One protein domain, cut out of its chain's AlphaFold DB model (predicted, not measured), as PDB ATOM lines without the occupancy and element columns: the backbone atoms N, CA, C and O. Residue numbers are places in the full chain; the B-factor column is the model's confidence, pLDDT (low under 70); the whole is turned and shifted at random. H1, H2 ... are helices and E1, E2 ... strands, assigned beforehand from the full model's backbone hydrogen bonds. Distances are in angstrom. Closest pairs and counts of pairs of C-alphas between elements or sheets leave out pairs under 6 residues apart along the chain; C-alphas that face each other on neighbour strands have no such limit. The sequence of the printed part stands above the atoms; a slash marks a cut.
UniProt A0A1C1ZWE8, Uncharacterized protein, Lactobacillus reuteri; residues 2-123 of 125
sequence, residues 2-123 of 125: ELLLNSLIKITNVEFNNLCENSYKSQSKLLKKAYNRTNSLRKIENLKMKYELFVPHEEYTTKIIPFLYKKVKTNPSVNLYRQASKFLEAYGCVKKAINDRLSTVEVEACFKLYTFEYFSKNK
ATOM      1  N   GLU A   2     159.227 127.194 124.942       87.75
ATOM      2  CA  GLU A   2     158.020 127.697 125.628       87.75
ATOM      3  C   GLU A   2     158.240 128.008 127.118       87.75
ATOM      4  O   GLU A   2     157.910 129.090 127.590       87.75
ATOM      5  N   LEU A   3     158.919 127.113 127.842       89.25
ATOM      6  CA  LEU A   3     159.244 127.316 129.257       89.25
ATOM      7  C   LEU A   3     160.103 128.575 129.507       89.25
ATOM      8  O   LEU A   3     159.903 129.269 130.506       89.25
ATOM      9  N   LEU A   4     161.022 128.909 128.590       92.50
ATOM     10  CA  LEU A   4     161.801 130.149 128.665       92.50
ATOM     11  C   LEU A   4     160.915 131.362 128.364       92.50
ATOM     12  O   LEU A   4     160.941 132.316 129.132       92.50
ATOM     13  N   LEU A   5     160.086 131.317 127.317       93.25
ATOM     14  CA  LEU A   5     159.156 132.404 126.981       93.25
ATOM     15  C   LEU A   5     158.183 132.705 128.132       93.25
ATOM     16  O   LEU A   5     158.024 133.866 128.508       93.25
ATOM     17  N   ASN A   6     157.621 131.675 128.765       93.38
ATOM     18  CA  ASN A   6     156.766 131.823 129.945       93.38
ATOM     19  C   ASN A   6     157.531 132.437 131.127       93.38
ATOM     20  O   ASN A   6     157.014 133.313 131.821       93.38
ATOM     21  N   SER A   7     158.790 132.038 131.328       94.00
ATOM     22  CA  SER A   7     159.651 132.620 132.367       94.00
ATOM     23  C   SER A   7     159.989 134.091 132.082       94.00
ATOM     24  O   SER A   7     159.990 134.905 133.005       94.00
ATOM     25  N   LEU A   8     160.204 134.455 130.812       95.81
ATOM     26  CA  LEU A   8     160.413 135.839 130.374       95.81
ATOM     27  C   LEU A   8     159.154 136.691 130.579       95.81
ATOM     28  O   LEU A   8     159.239 137.806 131.082       95.81
ATOM     29  N   ILE A   9     157.963 136.170 130.270       96.00
ATOM     30  CA  ILE A   9     156.700 136.859 130.583       96.00
ATOM     31  C   ILE A   9     156.581 137.087 132.094       96.00
ATOM     32  O   ILE A   9     156.292 138.205 132.526       96.00
ATOM     33  N   LYS A  10     156.851 136.055 132.902       95.94
ATOM     34  CA  LYS A  10     156.763 136.122 134.366       95.94
ATOM     35  C   LYS A  10     157.683 137.198 134.945       95.94
ATOM     36  O   LYS A  10     157.209 138.041 135.704       95.94
ATOM     37  N   ILE A  11     158.967 137.207 134.581       96.94
ATOM     38  CA  ILE A  11     159.921 138.188 135.123       96.94
ATOM     39  C   ILE A  11     159.584 139.622 134.692       96.94
ATOM     40  O   ILE A  11     159.681 140.547 135.496       96.94
ATOM     41  N   THR A  12     159.101 139.810 133.462       97.25
ATOM     42  CA  THR A  12     158.675 141.124 132.964       97.25
ATOM     43  C   THR A  12     157.424 141.630 133.674       97.25
ATOM     44  O   THR A  12     157.343 142.819 133.979       97.25
ATOM     45  N   ASN A  13     156.471 140.749 133.993       95.81
ATOM     46  CA  ASN A  13     155.291 141.113 134.779       95.81
ATOM     47  C   ASN A  13     155.656 141.497 136.215       95.81
ATOM     48  O   ASN A  13     155.118 142.467 136.742       95.81
ATOM     49  N   VAL A  14     156.601 140.787 136.838       96.38
ATOM     50  CA  VAL A  14     157.098 141.169 138.169       96.38
ATOM     51  C   VAL A  14     157.755 142.551 138.128       96.38
ATOM     52  O   VAL A  14     157.415 143.404 138.944       96.38
ATOM     53  N   GLU A  15     158.623 142.819 137.149       96.50
ATOM     54  CA  GLU A  15     159.228 144.149 136.983       96.50
ATOM     55  C   GLU A  15     158.175 145.233 136.713       96.50
ATOM     56  O   GLU A  15     158.281 146.345 137.227       96.50
ATOM     57  N   PHE A  16     157.142 144.926 135.927       96.06
ATOM     58  CA  PHE A  16     156.030 145.841 135.691       96.06
ATOM     59  C   PHE A  16     155.284 146.177 136.985       96.06
ATOM     60  O   PHE A  16     155.075 147.354 137.271       96.06
ATOM     61  N   ASN A  17     154.947 145.175 137.795       94.75
ATOM     62  CA  ASN A  17     154.263 145.375 139.071       94.75
ATOM     63  C   ASN A  17     155.119 146.198 140.044       94.75
ATOM     64  O   ASN A  17     154.632 147.170 140.618       94.75
ATOM     65  N   ASN A  18     156.417 145.894 140.138       94.88
ATOM     66  CA  ASN A  18     157.358 146.670 140.946       94.88
ATOM     67  C   ASN A  18     157.453 148.131 140.462       94.88
ATOM     68  O   ASN A  18     157.557 149.058 141.263       94.88
ATOM     69  N   LEU A  19     157.402 148.372 139.148       94.56
ATOM     70  CA  LEU A  19     157.378 149.722 138.581       94.56
ATOM     71  C   LEU A  19     156.080 150.480 138.891       94.56
ATOM     72  O   LEU A  19     156.144 151.689 139.120       94.56
ATOM     73  N   CYS A  20     154.937 149.794 138.887       93.06
ATOM     74  CA  CYS A  20     153.633 150.365 139.230       93.06
ATOM     75  C   CYS A  20     153.547 150.756 140.709       93.06
ATOM     76  O   CYS A  20     153.028 151.824 141.013       93.06
ATOM     77  N   GLU A  21     154.115 149.956 141.616       90.38
ATOM     78  CA  GLU A  21     154.166 150.287 143.051       90.38
ATOM     79  C   GLU A  21     154.992 151.559 143.337       90.38
ATOM     80  O   GLU A  21     154.760 152.236 144.333       90.38
ATOM     81  N   ASN A  22     155.936 151.912 142.456       84.69
ATOM     82  CA  ASN A  22     156.908 152.988 142.678       84.69
ATOM     83  C   ASN A  22     156.710 154.218 141.764       84.69
ATOM     84  O   ASN A  22     157.558 155.116 141.746       84.69
ATOM     85  N   SER A  23     155.665 154.269 140.927       88.00
ATOM     86  CA  SER A  23     155.516 155.341 139.934       88.00
ATOM     87  C   SER A  23     154.071 155.632 139.538       88.00
ATOM     88  O   SER A  23     153.335 154.736 139.150       88.00
ATOM     89  N   TYR A  24     153.721 156.919 139.460       87.94
ATOM     90  CA  TYR A  24     152.422 157.407 138.966       87.94
ATOM     91  C   TYR A  24     152.323 157.512 137.431       87.94
ATOM     92  O   TYR A  24     151.430 158.166 136.895       87.94
ATOM     93  N   LYS A  25     153.274 156.940 136.680       91.56
ATOM     94  CA  LYS A  25     153.252 156.995 135.208       91.56
ATOM     95  C   LYS A  25     152.150 156.095 134.645       91.56
ATOM     96  O   LYS A  25     151.751 155.119 135.267       91.56
ATOM     97  N   SER A  26     151.717 156.381 133.414       93.62
ATOM     98  CA  SER A  26     150.714 155.550 132.741       93.62
ATOM     99  C   SER A  26     151.165 154.089 132.634       93.62
ATOM    100  O   SER A  26     152.327 153.798 132.327       93.62
ATOM    101  N   GLN A  27     150.220 153.164 132.816       91.56
ATOM    102  CA  GLN A  27     150.487 151.724 132.752       91.56
ATOM    103  C   GLN A  27     151.129 151.312 131.422       91.56
ATOM    104  O   GLN A  27     152.049 150.503 131.407       91.56
ATOM    105  N   SER A  28     150.725 151.917 130.301       91.50
ATOM    106  CA  SER A  28     151.332 151.664 128.986       91.50
ATOM    107  C   SER A  28     152.830 151.996 128.946       91.50
ATOM    108  O   SER A  28     153.631 151.205 128.442       91.50
ATOM    109  N   LYS A  29     153.233 153.134 129.533       94.12
ATOM    110  CA  LYS A  29     154.640 153.550 129.625       94.12
ATOM    111  C   LYS A  29     155.428 152.625 130.548       94.12
ATOM    112  O   LYS A  29     156.549 152.243 130.211       94.12
ATOM    113  N   LEU A  30     154.854 152.252 131.693       95.12
ATOM    114  CA  LEU A  30     155.497 151.344 132.646       95.12
ATOM    115  C   LEU A  30     155.658 149.932 132.072       95.12
ATOM    116  O   LEU A  30     156.721 149.337 132.228       95.12
ATOM    117  N   LEU A  31     154.677 149.441 131.317       94.69
ATOM    118  CA  LEU A  31     154.726 148.140 130.652       94.69
ATOM    119  C   LEU A  31     155.846 148.081 129.610       94.69
ATOM    120  O   LEU A  31     156.654 147.151 129.601       94.69
ATOM    121  N   LYS A  32     155.946 149.110 128.757       95.88
ATOM    122  CA  LYS A  32     157.037 149.206 127.778       95.88
ATOM    123  C   LYS A  32     158.397 149.307 128.467       95.88
ATOM    124  O   LYS A  32     159.366 148.704 128.011       95.88
ATOM    125  N   LYS A  33     158.472 150.039 129.583       96.50
ATOM    126  CA  LYS A  33     159.688 150.166 130.392       96.50
ATOM    127  C   LYS A  33     160.104 148.829 131.012       96.50
ATOM    128  O   LYS A  33     161.289 148.512 130.953       96.50
ATOM    129  N   ALA A  34     159.163 148.058 131.553       96.88
ATOM    130  CA  ALA A  34     159.419 146.731 132.107       96.88
ATOM    131  C   ALA A  34     159.991 145.789 131.042       96.88
ATOM    132  O   ALA A  34     161.055 145.209 131.246       96.88
ATOM    133  N   TYR A  35     159.362 145.734 129.863       97.50
ATOM    134  CA  TYR A  35     159.872 144.962 128.726       97.50
ATOM    135  C   TYR A  35     161.279 145.411 128.310       97.50
ATOM    136  O   TYR A  35     162.194 144.602 128.200       97.50
ATOM    137  N   ASN A  36     161.509 146.716 128.139       97.44
ATOM    138  CA  ASN A  36     162.821 147.230 127.732       97.44
ATOM    139  C   ASN A  36     163.937 146.903 128.738       97.44
ATOM    140  O   ASN A  36     165.111 146.920 128.362       97.44
ATOM    141  N   ARG A  37     163.580 146.650 130.000       96.88
ATOM    142  CA  ARG A  37     164.472 146.238 131.089       96.88
ATOM    143  C   ARG A  37     164.730 144.731 131.125       96.88
ATOM    144  O   ARG A  37     165.713 144.314 131.712       96.88
ATOM    145  N   THR A  38     163.903 143.922 130.478       96.75
ATOM    146  CA  THR A  38     163.919 142.451 130.588       96.75
ATOM    147  C   THR A  38     164.031 141.742 129.234       96.75
ATOM    148  O   THR A  38     164.097 140.522 129.174       96.75
ATOM    149  N   ASN A  39     164.123 142.481 128.127       95.50
ATOM    150  CA  ASN A  39     164.172 141.920 126.773       95.50
ATOM    151  C   ASN A  39     165.530 141.334 126.342       95.50
ATOM    152  O   ASN A  39     165.716 141.035 125.166       95.50
ATOM    153  N   SER A  40     166.497 141.206 127.249       95.31
ATOM    154  CA  SER A  40     167.733 140.468 126.996       95.31
ATOM    155  C   SER A  40     168.316 139.920 128.290       95.31
ATOM    156  O   SER A  40     168.105 140.488 129.365       95.31
ATOM    157  N   LEU A  41     169.099 138.845 128.178       93.94
ATOM    158  CA  LEU A  41     169.717 138.184 129.327       93.94
ATOM    159  C   LEU A  41     170.587 139.147 130.147       93.94
ATOM    160  O   LEU A  41     170.367 139.303 131.344       93.94
ATOM    161  N   ARG A  42     171.476 139.899 129.483       95.00
ATOM    162  CA  ARG A  42     172.342 140.898 130.135       95.00
ATOM    163  C   ARG A  42     171.549 141.925 130.944       95.00
ATOM    164  O   ARG A  42     171.978 142.360 132.009       95.00
ATOM    165  N   LYS A  43     170.395 142.366 130.438       97.12
ATOM    166  CA  LYS A  43     169.570 143.339 131.162       97.12
ATOM    167  C   LYS A  43     168.895 142.704 132.371       97.12
ATOM    168  O   LYS A  43     168.914 143.309 133.437       97.12
ATOM    169  N   ILE A  44     168.373 141.488 132.220       96.62
ATOM    170  CA  ILE A  44     167.816 140.710 133.329       96.62
ATOM    171  C   ILE A  44     168.867 140.526 134.435       96.62
ATOM    172  O   ILE A  44     168.572 140.782 135.599       96.62
ATOM    173  N   GLU A  45     170.099 140.158 134.083       95.69
ATOM    174  CA  GLU A  45     171.210 139.997 135.030       95.69
ATOM    175  C   GLU A  45     171.556 141.305 135.747       95.69
ATOM    176  O   GLU A  45     171.676 141.337 136.972       95.69
ATOM    177  N   ASN A  46     171.629 142.415 135.007       96.94
ATOM    178  CA  ASN A  46     171.852 143.734 135.597       96.94
ATOM    179  C   ASN A  46     170.739 144.140 136.571       96.94
ATOM    180  O   ASN A  46     171.015 144.786 137.581       96.94
ATOM    181  N   LEU A  47     169.480 143.801 136.280       96.19
ATOM    182  CA  LEU A  47     168.381 144.035 137.216       96.19
ATOM    183  C   LEU A  47     168.455 143.117 138.429       96.19
ATOM    184  O   LEU A  47     168.247 143.595 139.540       96.19
ATOM    185  N   LYS A  48     168.801 141.842 138.239       96.62
ATOM    186  CA  LYS A  48     169.021 140.895 139.333       96.62
ATOM    187  C   LYS A  48     170.033 141.449 140.334       96.62
ATOM    188  O   LYS A  48     169.714 141.513 141.514       96.62
ATOM    189  N   MET A  49     171.180 141.955 139.867       95.25
ATOM    190  CA  MET A  49     172.191 142.558 140.749       95.25
ATOM    191  C   MET A  49     171.646 143.753 141.543       95.25
ATOM    192  O   MET A  49     171.987 143.930 142.704       95.25
ATOM    193  N   LYS A  50     170.760 144.564 140.949       94.12
ATOM    194  CA  LYS A  50     170.116 145.678 141.663       94.12
ATOM    195  C   LYS A  50     169.140 145.194 142.729       94.12
ATOM    196  O   LYS A  50     169.108 145.766 143.809       94.12
ATOM    197  N   TYR A  51     168.346 144.167 142.429       94.94
ATOM    198  CA  TYR A  51     167.396 143.615 143.392       94.94
ATOM    199  C   TYR A  51     168.086 142.883 144.548       94.94
ATOM    200  O   TYR A  51     167.570 142.918 145.660       94.94
ATOM    201  N   GLU A  52     169.264 142.295 144.334       93.25
ATOM    202  CA  GLU A  52     170.061 141.702 145.419       93.25
ATOM    203  C   GLU A  52     170.451 142.718 146.499       93.25
ATOM    204  O   GLU A  52     170.494 142.360 147.671       93.25
ATOM    205  N   LEU A  53     170.629 143.997 146.146       90.81
ATOM    206  CA  LEU A  53     170.908 145.057 147.123       90.81
ATOM    207  C   LEU A  53     169.727 145.331 148.068       90.81
ATOM    208  O   LEU A  53     169.896 145.922 149.132       90.81
ATOM    209  N   PHE A  54     168.518 144.901 147.703       91.81
ATOM    210  CA  PHE A  54     167.331 145.012 148.552       91.81
ATOM    211  C   PHE A  54     167.059 143.739 149.364       91.81
ATOM    212  O   PHE A  54     166.033 143.652 150.039       91.81
ATOM    213  N   VAL A  55     167.958 142.753 149.320       89.81
ATOM    214  CA  VAL A  55     167.992 141.617 150.248       89.81
ATOM    215  C   VAL A  55     168.929 141.973 151.404       89.81
ATOM    216  O   VAL A  55     169.974 142.559 151.141       89.81
ATOM    217  N   PRO A  56     168.613 141.654 152.673       87.19
ATOM    218  CA  PRO A  56     169.541 141.886 153.777       87.19
ATOM    219  C   PRO A  56     170.896 141.213 153.518       87.19
ATOM    220  O   PRO A  56     170.972 139.993 153.377       87.19
ATOM    221  N   HIS A  57     171.961 142.006 153.473       83.44
ATOM    222  CA  HIS A  57     173.324 141.560 153.191       83.44
ATOM    223  C   HIS A  57     174.338 142.352 154.027       83.44
ATOM    224  O   HIS A  57     173.996 143.351 154.660       83.44
ATOM    225  N   GLU A  58     175.580 141.877 154.088       86.12
ATOM    226  CA  GLU A  58     176.664 142.606 154.751       86.12
ATOM    227  C   GLU A  58     177.260 143.651 153.801       86.12
ATOM    228  O   GLU A  58     177.669 143.317 152.691       86.12
ATOM    229  N   GLU A  59     177.370 144.893 154.263       83.25
ATOM    230  CA  GLU A  59     178.096 145.968 153.586       83.25
ATOM    231  C   GLU A  59     179.204 146.525 154.483       83.25
ATOM    232  O   GLU A  59     179.117 146.514 155.715       83.25
ATOM    233  N   TYR A  60     180.260 147.045 153.858       83.00
ATOM    234  CA  TYR A  60     181.330 147.754 154.552       83.00
ATOM    235  C   TYR A  60     181.045 149.252 154.543       83.00
ATOM    236  O   TYR A  60     180.948 149.869 153.488       83.00
ATOM    237  N   THR A  61     180.956 149.850 155.729       79.25
ATOM    238  CA  THR A  61     180.783 151.300 155.893       79.25
ATOM    239  C   THR A  61     182.021 151.908 156.533       79.25
ATOM    240  O   THR A  61     182.682 151.266 157.356       79.25
ATOM    241  N   THR A  62     182.360 153.137 156.149       77.94
ATOM    242  CA  THR A  62     183.466 153.880 156.760       77.94
ATOM    243  C   THR A  62     183.159 154.171 158.228       77.94
ATOM    244  O   THR A  62     182.030 154.489 158.614       77.94
ATOM    245  N   LYS A  63     184.169 154.031 159.086       73.88
ATOM    246  CA  LYS A  63     184.137 154.577 160.444       73.88
ATOM    247  C   LYS A  63     184.479 156.070 160.395       73.88
ATOM    248  O   LYS A  63     184.861 156.602 159.359       73.88
ATOM    249  N   ILE A  64     184.388 156.731 161.550       79.38
ATOM    250  CA  ILE A  64     184.839 158.123 161.746       79.38
ATOM    251  C   ILE A  64     186.301 158.303 161.282       79.38
ATOM    252  O   ILE A  64     186.680 159.370 160.817       79.38
ATOM    253  N   ILE A  65     187.105 157.236 161.353       78.12
ATOM    254  CA  ILE A  65     188.454 157.177 160.788       78.12
ATOM    255  C   ILE A  65     188.366 156.705 159.317       78.12
ATOM    256  O   ILE A  65     187.944 155.566 159.097       78.12
ATOM    257  N   PRO A  66     188.806 157.509 158.322       67.19
ATOM    258  CA  PRO A  66     188.546 157.292 156.886       67.19
ATOM    259  C   PRO A  66     189.036 155.970 156.271       67.19
ATOM    260  O   PRO A  66     188.552 155.584 155.211       67.19
ATOM    261  N   PHE A  67     189.967 155.264 156.920       80.69
ATOM    262  CA  PHE A  67     190.579 154.021 156.417       80.69
ATOM    263  C   PHE A  67     190.136 152.763 157.175       80.69
ATOM    264  O   PHE A  67     190.581 151.659 156.871       80.69
ATOM    265  N   LEU A  68     189.269 152.917 158.181       81.31
ATOM    266  CA  LEU A  68     188.715 151.796 158.927       81.31
ATOM    267  C   LEU A  68     187.281 151.545 158.482       81.31
ATOM    268  O   LEU A  68     186.414 152.406 158.617       81.31
ATOM    269  N   TYR A  69     187.019 150.326 158.025       84.50
ATOM    270  CA  TYR A  69     185.682 149.888 157.654       84.50
ATOM    271  C   TYR A  69     185.061 149.050 158.774       84.50
ATOM    272  O   TYR A  69     185.752 148.368 159.535       84.50
ATOM    273  N   LYS A  70     183.736 149.099 158.895       86.94
ATOM    274  CA  LYS A  70     182.958 148.161 159.709       86.94
ATOM    275  C   LYS A  70     181.949 147.436 158.836       86.94
ATOM    276  O   LYS A  70     181.319 148.054 157.980       86.94
ATOM    277  N   LYS A  71     181.773 146.144 159.102       87.06
ATOM    278  CA  LYS A  71     180.658 145.375 158.557       87.06
ATOM    279  C   LYS A  71     179.365 145.828 159.223       87.06
ATOM    280  O   LYS A  71     179.296 145.906 160.449       87.06
ATOM    281  N   VAL A  72     178.358 146.130 158.420       85.38
ATOM    282  CA  VAL A  72     177.004 146.458 158.866       85.38
ATOM    283  C   VAL A  72     176.035 145.635 158.036       85.38
ATOM    284  O   VAL A  72     176.266 145.401 156.852       85.38
ATOM    285  N   LYS A  73     174.951 145.175 158.656       86.00
ATOM    286  CA  LYS A  73     173.876 144.496 157.940       86.00
ATOM    287  C   LYS A  73     172.929 145.537 157.353       86.00
ATOM    288  O   LYS A  73     172.437 146.397 158.085       86.00
ATOM    289  N   THR A  74     172.661 145.453 156.057       86.69
ATOM    290  CA  THR A  74     171.642 146.285 155.420       86.69
ATOM    291  C   THR A  74     170.256 145.879 155.916       86.69
ATOM    292  O   THR A  74     169.965 144.698 156.122       86.69
ATOM    293  N   ASN A  75     169.397 146.875 156.133       86.00
ATOM    294  CA  ASN A  75     168.018 146.668 156.564       86.00
ATOM    295  C   ASN A  75     167.056 147.332 155.561       86.00
ATOM    296  O   ASN A  75     166.590 148.449 155.802       86.00
ATOM    297  N   PRO A  76     166.827 146.707 154.392       88.06
ATOM    298  CA  PRO A  76     165.898 147.222 153.391       88.06
ATOM    299  C   PRO A  76     164.470 147.272 153.948       88.06
ATOM    300  O   PRO A  76     164.090 146.478 154.808       88.06
ATOM    301  N   SER A  77     163.645 148.192 153.438       91.25
ATOM    302  CA  SER A  77     162.232 148.232 153.826       91.25
ATOM    303  C   SER A  77     161.518 146.942 153.410       91.25
ATOM    304  O   SER A  77     161.852 146.331 152.391       91.25
ATOM    305  N   VAL A  78     160.487 146.550 154.166       90.44
ATOM    306  CA  VAL A  78     159.714 145.318 153.912       90.44
ATOM    307  C   VAL A  78     159.199 145.260 152.469       90.44
ATOM    308  O   VAL A  78     159.259 144.212 151.828       90.44
ATOM    309  N   ASN A  79     158.751 146.394 151.924       91.62
ATOM    310  CA  ASN A  79     158.268 146.476 150.546       91.62
ATOM    311  C   ASN A  79     159.382 146.244 149.518       91.62
ATOM    312  O   ASN A  79     159.174 145.480 148.577       91.62
ATOM    313  N   LEU A  80     160.561 146.850 149.701       91.94
ATOM    314  CA  LEU A  80     161.695 146.661 148.790       91.94
ATOM    315  C   LEU A  80     162.204 145.219 148.824       91.94
ATOM    316  O   LEU A  80     162.427 144.623 147.772       91.94
ATOM    317  N   TYR A  81     162.293 144.631 150.018       93.50
ATOM    318  CA  TYR A  81     162.644 143.224 150.175       93.50
ATOM    319  C   TYR A  81     161.635 142.300 149.480       93.50
ATOM    320  O   TYR A  81     162.016 141.400 148.732       93.50
ATOM    321  N   ARG A  82     160.332 142.557 149.649       93.56
ATOM    322  CA  ARG A  82     159.262 141.797 148.986       93.56
ATOM    323  C   ARG A  82     159.352 141.886 147.461       93.56
ATOM    324  O   ARG A  82     159.199 140.870 146.783       93.56
ATOM    325  N   GLN A  83     159.577 143.083 146.918       94.19
ATOM    326  CA  GLN A  83     159.753 143.295 145.476       94.19
ATOM    327  C   GLN A  83     160.977 142.534 144.948       94.19
ATOM    328  O   GLN A  83     160.898 141.898 143.894       94.19
ATOM    329  N   ALA A  84     162.079 142.552 145.703       94.62
ATOM    330  CA  ALA A  84     163.297 141.826 145.373       94.62
ATOM    331  C   ALA A  84     163.119 140.310 145.414       94.62
ATOM    332  O   ALA A  84     163.480 139.655 144.441       94.62
ATOM    333  N   SER A  85     162.500 139.755 146.461       95.06
ATOM    334  CA  SER A  85     162.239 138.311 146.561       95.06
ATOM    335  C   SER A  85     161.468 137.807 145.344       95.06
ATOM    336  O   SER A  85     161.928 136.904 144.647       95.06
ATOM    337  N   LYS A  86     160.356 138.474 144.995       95.75
ATOM    338  CA  LYS A  86     159.541 138.111 143.824       95.75
ATOM    339  C   LYS A  86     160.339 138.156 142.520       95.75
ATOM    340  O   LYS A  86     160.170 137.289 141.660       95.75
ATOM    341  N   PHE A  87     161.191 139.170 142.347       97.19
ATOM    342  CA  PHE A  87     162.010 139.292 141.142       97.19
ATOM    343  C   PHE A  87     163.082 138.198 141.075       97.19
ATOM    344  O   PHE A  87     163.252 137.572 140.029       97.19
ATOM    345  N   LEU A  88     163.778 137.935 142.182       96.88
ATOM    346  CA  LEU A  88     164.836 136.926 142.260       96.88
ATOM    347  C   LEU A  88     164.290 135.503 142.076       96.88
ATOM    348  O   LEU A  88     164.907 134.699 141.377       96.88
ATOM    349  N   GLU A  89     163.098 135.209 142.597       96.44
ATOM    350  CA  GLU A  89     162.385 133.954 142.328       96.44
ATOM    351  C   GLU A  89     162.059 133.791 140.836       96.44
ATOM    352  O   GLU A  89     162.315 132.738 140.245       96.44
ATOM    353  N   ALA A  90     161.536 134.841 140.188       96.31
ATOM    354  CA  ALA A  90     161.254 134.817 138.753       96.31
ATOM    355  C   ALA A  90     162.535 134.665 137.912       96.31
ATOM    356  O   ALA A  90     162.543 133.920 136.929       96.31
ATOM    357  N   TYR A  91     163.633 135.306 138.323       96.75
ATOM    358  CA  TYR A  91     164.953 135.115 137.721       96.75
ATOM    359  C   TYR A  91     165.442 133.668 137.848       96.75
ATOM    360  O   TYR A  91     165.955 133.115 136.875       96.75
ATOM    361  N   GLY A  92     165.224 133.022 138.997       94.88
ATOM    362  CA  GLY A  92     165.513 131.599 139.186       94.88
ATOM    363  C   GLY A  92     164.831 130.716 138.136       94.88
ATOM    364  O   GLY A  92     165.473 129.829 137.572       94.88
ATOM    365  N   CYS A  93     163.568 131.004 137.793       93.56
ATOM    366  CA  CYS A  93     162.857 130.304 136.716       93.56
ATOM    367  C   CYS A  93     163.531 130.502 135.347       93.56
ATOM    368  O   CYS A  93     163.718 129.530 134.619       93.56
ATOM    369  N   VAL A  94     163.937 131.735 135.012       94.06
ATOM    370  CA  VAL A  94     164.645 132.040 133.754       94.06
ATOM    371  C   VAL A  94     165.981 131.300 133.687       94.06
ATOM    372  O   VAL A  94     166.283 130.664 132.680       94.06
ATOM    373  N   LYS A  95     166.767 131.333 134.766       94.19
ATOM    374  CA  LYS A  95     168.070 130.660 134.826       94.19
ATOM    375  C   LYS A  95     167.928 129.147 134.660       94.19
ATOM    376  O   LYS A  95     168.659 128.551 133.876       94.19
ATOM    377  N   LYS A  96     166.952 128.538 135.339       92.44
ATOM    378  CA  LYS A  96     166.643 127.109 135.198       92.44
ATOM    379  C   LYS A  96     166.208 126.758 133.771       92.44
ATOM    380  O   LYS A  96     166.664 125.770 133.211       92.44
ATOM    381  N   ALA A  97     165.375 127.601 133.158       89.62
ATOM    382  CA  ALA A  97     164.919 127.425 131.781       89.62
ATOM    383  C   ALA A  97     166.065 127.393 130.759       89.62
ATOM    384  O   ALA A  97     165.988 126.647 129.783       89.62
ATOM    385  N   ILE A  98     167.087 128.222 130.979       90.69
ATOM    386  CA  ILE A  98     168.281 128.302 130.135       90.69
ATOM    387  C   ILE A  98     169.178 127.085 130.381       90.69
ATOM    388  O   ILE A  98     169.488 126.362 129.438       90.69
ATOM    389  N   ASN A  99     169.543 126.836 131.641       85.19
ATOM    390  CA  ASN A  99     170.566 125.852 131.996       85.19
ATOM    391  C   ASN A  99     170.138 124.399 131.763       85.19
ATOM    392  O   ASN A  99     170.973 123.582 131.393       85.19
ATOM    393  N   ASP A 100     168.862 124.069 131.973       75.88
ATOM    394  CA  ASP A 100     168.438 122.666 131.962       75.88
ATOM    395  C   ASP A 100     168.139 122.145 130.546       75.88
ATOM    396  O   ASP A 100     167.993 120.935 130.368       75.88
ATOM    397  N   ARG A 101     167.912 123.025 129.551       69.50
ATOM    398  CA  ARG A 101     167.179 122.624 128.330       69.50
ATOM    399  C   ARG A 101     167.521 123.344 127.027       69.50
ATOM    400  O   ARG A 101     166.886 123.013 126.028       69.50
ATOM    401  N   LEU A 102     168.404 124.345 127.005       82.50
ATOM    402  CA  LEU A 102     168.593 125.160 125.798       82.50
ATOM    403  C   LEU A 102     170.062 125.424 125.479       82.50
ATOM    404  O   LEU A 102     170.847 125.827 126.332       82.50
ATOM    405  N   SER A 103     170.398 125.278 124.201       88.19
ATOM    406  CA  SER A 103     171.637 125.814 123.638       88.19
ATOM    407  C   SER A 103     171.585 127.345 123.537       88.19
ATOM    408  O   SER A 103     170.513 127.957 123.525       88.19
ATOM    409  N   THR A 104     172.748 127.986 123.399       88.06
ATOM    410  CA  THR A 104     172.860 129.446 123.211       88.06
ATOM    411  C   THR A 104     172.030 129.945 122.024       88.06
ATOM    412  O   THR A 104     171.297 130.924 122.153       88.06
ATOM    413  N   VAL A 105     172.055 129.216 120.904       90.50
ATOM    414  CA  VAL A 105     171.284 129.524 119.689       90.50
ATOM    415  C   VAL A 105     169.777 129.509 119.959       90.50
ATOM    416  O   VAL A 105     169.033 130.364 119.475       90.50
ATOM    417  N   GLU A 106     169.290 128.563 120.761       90.62
ATOM    418  CA  GLU A 106     167.869 128.486 121.098       90.62
ATOM    419  C   GLU A 106     167.429 129.573 122.074       90.62
ATOM    420  O   GLU A 106     166.299 130.060 121.973       90.62
ATOM    421  N   VAL A 107     168.306 129.970 122.997       91.25
ATOM    422  CA  VAL A 107     168.071 131.115 123.883       91.25
ATOM    423  C   VAL A 107     167.946 132.392 123.055       91.25
ATOM    424  O   VAL A 107     166.970 133.128 123.212       91.25
ATOM    425  N   GLU A 108     168.865 132.626 122.118       91.25
ATOM    426  CA  GLU A 108     168.795 133.764 121.196       91.25
ATOM    427  C   GLU A 108     167.519 133.746 120.351       91.25
ATOM    428  O   GLU A 108     166.856 134.776 120.208       91.25
ATOM    429  N   ALA A 109     167.131 132.579 119.827       92.94
ATOM    430  CA  ALA A 109     165.884 132.428 119.085       92.94
ATOM    431  C   ALA A 109     164.659 132.780 119.949       92.94
ATOM    432  O   ALA A 109     163.746 133.453 119.470       92.94
ATOM    433  N   CYS A 110     164.647 132.403 121.233       93.19
ATOM    434  CA  CYS A 110     163.577 132.797 122.153       93.19
ATOM    435  C   CYS A 110     163.534 134.317 122.360       93.19
ATOM    436  O   CYS A 110     162.452 134.894 122.322       93.19
ATOM    437  N   PHE A 111     164.679 134.985 122.528       93.31
ATOM    438  CA  PHE A 111     164.712 136.447 122.666       93.31
ATOM    439  C   PHE A 111     164.304 137.183 121.382       93.31
ATOM    440  O   PHE A 111     163.675 138.234 121.469       93.31
ATOM    441  N   LYS A 112     164.590 136.624 120.199       94.06
ATOM    442  CA  LYS A 112     164.088 137.154 118.917       94.06
ATOM    443  C   LYS A 112     162.562 137.060 118.817       94.06
ATOM    444  O   LYS A 112     161.929 137.992 118.332       94.06
ATOM    445  N   LEU A 113     161.970 135.964 119.301       94.31
ATOM    446  CA  LEU A 113     160.513 135.784 119.361       94.31
ATOM    447  C   LEU A 113     159.850 136.645 120.443       94.31
ATOM    448  O   LEU A 113     158.712 137.083 120.277       94.31
ATOM    449  N   TYR A 114     160.554 136.896 121.548       95.19
ATOM    450  CA  TYR A 114     160.070 137.661 122.693       95.19
ATOM    451  C   TYR A 114     160.053 139.171 122.408       95.19
ATOM    452  O   TYR A 114     160.759 139.959 123.034       95.19
ATOM    453  N   THR A 115     159.236 139.586 121.442       96.19
ATOM    454  CA  THR A 115     159.012 140.994 121.115       96.19
ATOM    455  C   THR A 115     158.063 141.655 122.114       96.19
ATOM    456  O   THR A 115     157.350 140.997 122.876       96.19
ATOM    457  N   PHE A 116     157.991 142.989 122.090       95.50
ATOM    458  CA  PHE A 116     157.022 143.708 122.921       95.50
ATOM    459  C   PHE A 116     155.577 143.344 122.569       95.50
ATOM    460  O   PHE A 116     154.730 143.304 123.456       95.50
ATOM    461  N   GLU A 117     155.288 143.090 121.293       94.25
ATOM    462  CA  GLU A 117     153.964 142.659 120.843       94.25
ATOM    463  C   GLU A 117     153.634 141.267 121.368       94.25
ATOM    464  O   GLU A 117     152.549 141.070 121.918       94.25
ATOM    465  N   TYR A 118     154.588 140.334 121.276       94.12
ATOM    466  CA  TYR A 118     154.448 138.998 121.848       94.12
ATOM    467  C   TYR A 118     154.164 139.081 123.350       94.12
ATOM    468  O   TYR A 118     153.182 138.514 123.829       94.12
ATOM    469  N   PHE A 119     154.968 139.847 124.089       93.38
ATOM    470  CA  PHE A 119     154.750 140.066 125.514       93.38
ATOM    471  C   PHE A 119     153.389 140.714 125.797       93.38
ATOM    472  O   PHE A 119     152.654 140.246 126.656       93.38
ATOM    473  N   SER A 120     153.015 141.765 125.067       89.81
ATOM    474  CA  SER A 120     151.772 142.504 125.324       89.81
ATOM    475  C   SER A 120     150.517 141.666 125.092       89.81
ATOM    476  O   SER A 120     149.521 141.896 125.775       89.81
ATOM    477  N   LYS A 121     150.569 140.705 124.159       90.88
ATOM    478  CA  LYS A 121     149.487 139.748 123.889       90.88
ATOM    479  C   LYS A 121     149.414 138.625 124.925       90.88
ATOM    480  O   LYS A 121     148.319 138.190 125.252       90.88
ATOM    481  N   ASN A 122     150.560 138.179 125.445       88.56
ATOM    482  CA  ASN A 122     150.656 137.022 126.343       88.56
ATOM    483  C   ASN A 122     150.865 137.394 127.821       88.56
ATOM    484  O   ASN A 122     151.047 136.516 128.663       88.56
ATOM    485  N   LYS A 123     150.883 138.686 128.166       78.19
ATOM    486  CA  LYS A 123     150.989 139.112 129.562       78.19
ATOM    487  C   LYS A 123     149.750 138.652 130.326       78.19
ATOM    488  O   LYS A 123     148.618 138.852 129.888       78.19
TER     489      LYS A 123
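Overview. This is residues 2 to 123 of the 125 residues of an uncharacterized protein of Lactobacillus reuteri (UniProt A0A1C1ZWE8). A helical body extends into a thin arm, the hairpin E1-E2. In it H1 and H4 lie side by side, H2 crosses H1, H3 packs on H4, and H5 and H6 lie away from the arm. The loose, mostly helix printed part has 122 residues with six named helices and two strands in the order H1, H2, H3, E1, E2, H4, H5, H6, a radius of gyration of the C-alphas of 17.2 A and spans of 54, 37 and 21 A.

Arrangement. H1, residues 2 to 21, touches H2, residues 27 to 38, at a steep tilt of 52 degrees, closest at C-alphas 16 and 34, 5.0 A apart. H1 touches H4, residues 78 to 99, at a shallow tilt of 15 degrees, opposite ways, closest at C-alphas 11 and 90, 5.1 A. H3, residues 41 to 52, touches residues 83 to 91 of H4 alone, closest at C-alphas 51 and 84, 4.9 A. E1, residues 58 to 62, and E2, residues 69 to 73, form an antiparallel hairpin, with N 59 and O 72 within hydrogen-bond range at 2.9 A. H5, residues 104 to 113, only just touches H1, and H6, residues 116 to 122, H2, each with 3 pairs of C-alphas within 8 A. In the six helices every O i to N i+4 pair is within hydrogen-bond range.

Along the chain. H1 begins at C-alpha 2, (158.020, 127.697, 125.628), and runs 28.8 A from first to last C-alpha; H4 runs 31.3 A. H6 ends at C-alpha 122, (150.656, 137.022, 126.343).

Size, cuts and confidence. The farthest C-alphas, of Ile 65 and Lys 121, are 56.4 A apart; the printed part has no cut. Residues 66 and 101 are under pLDDT 70.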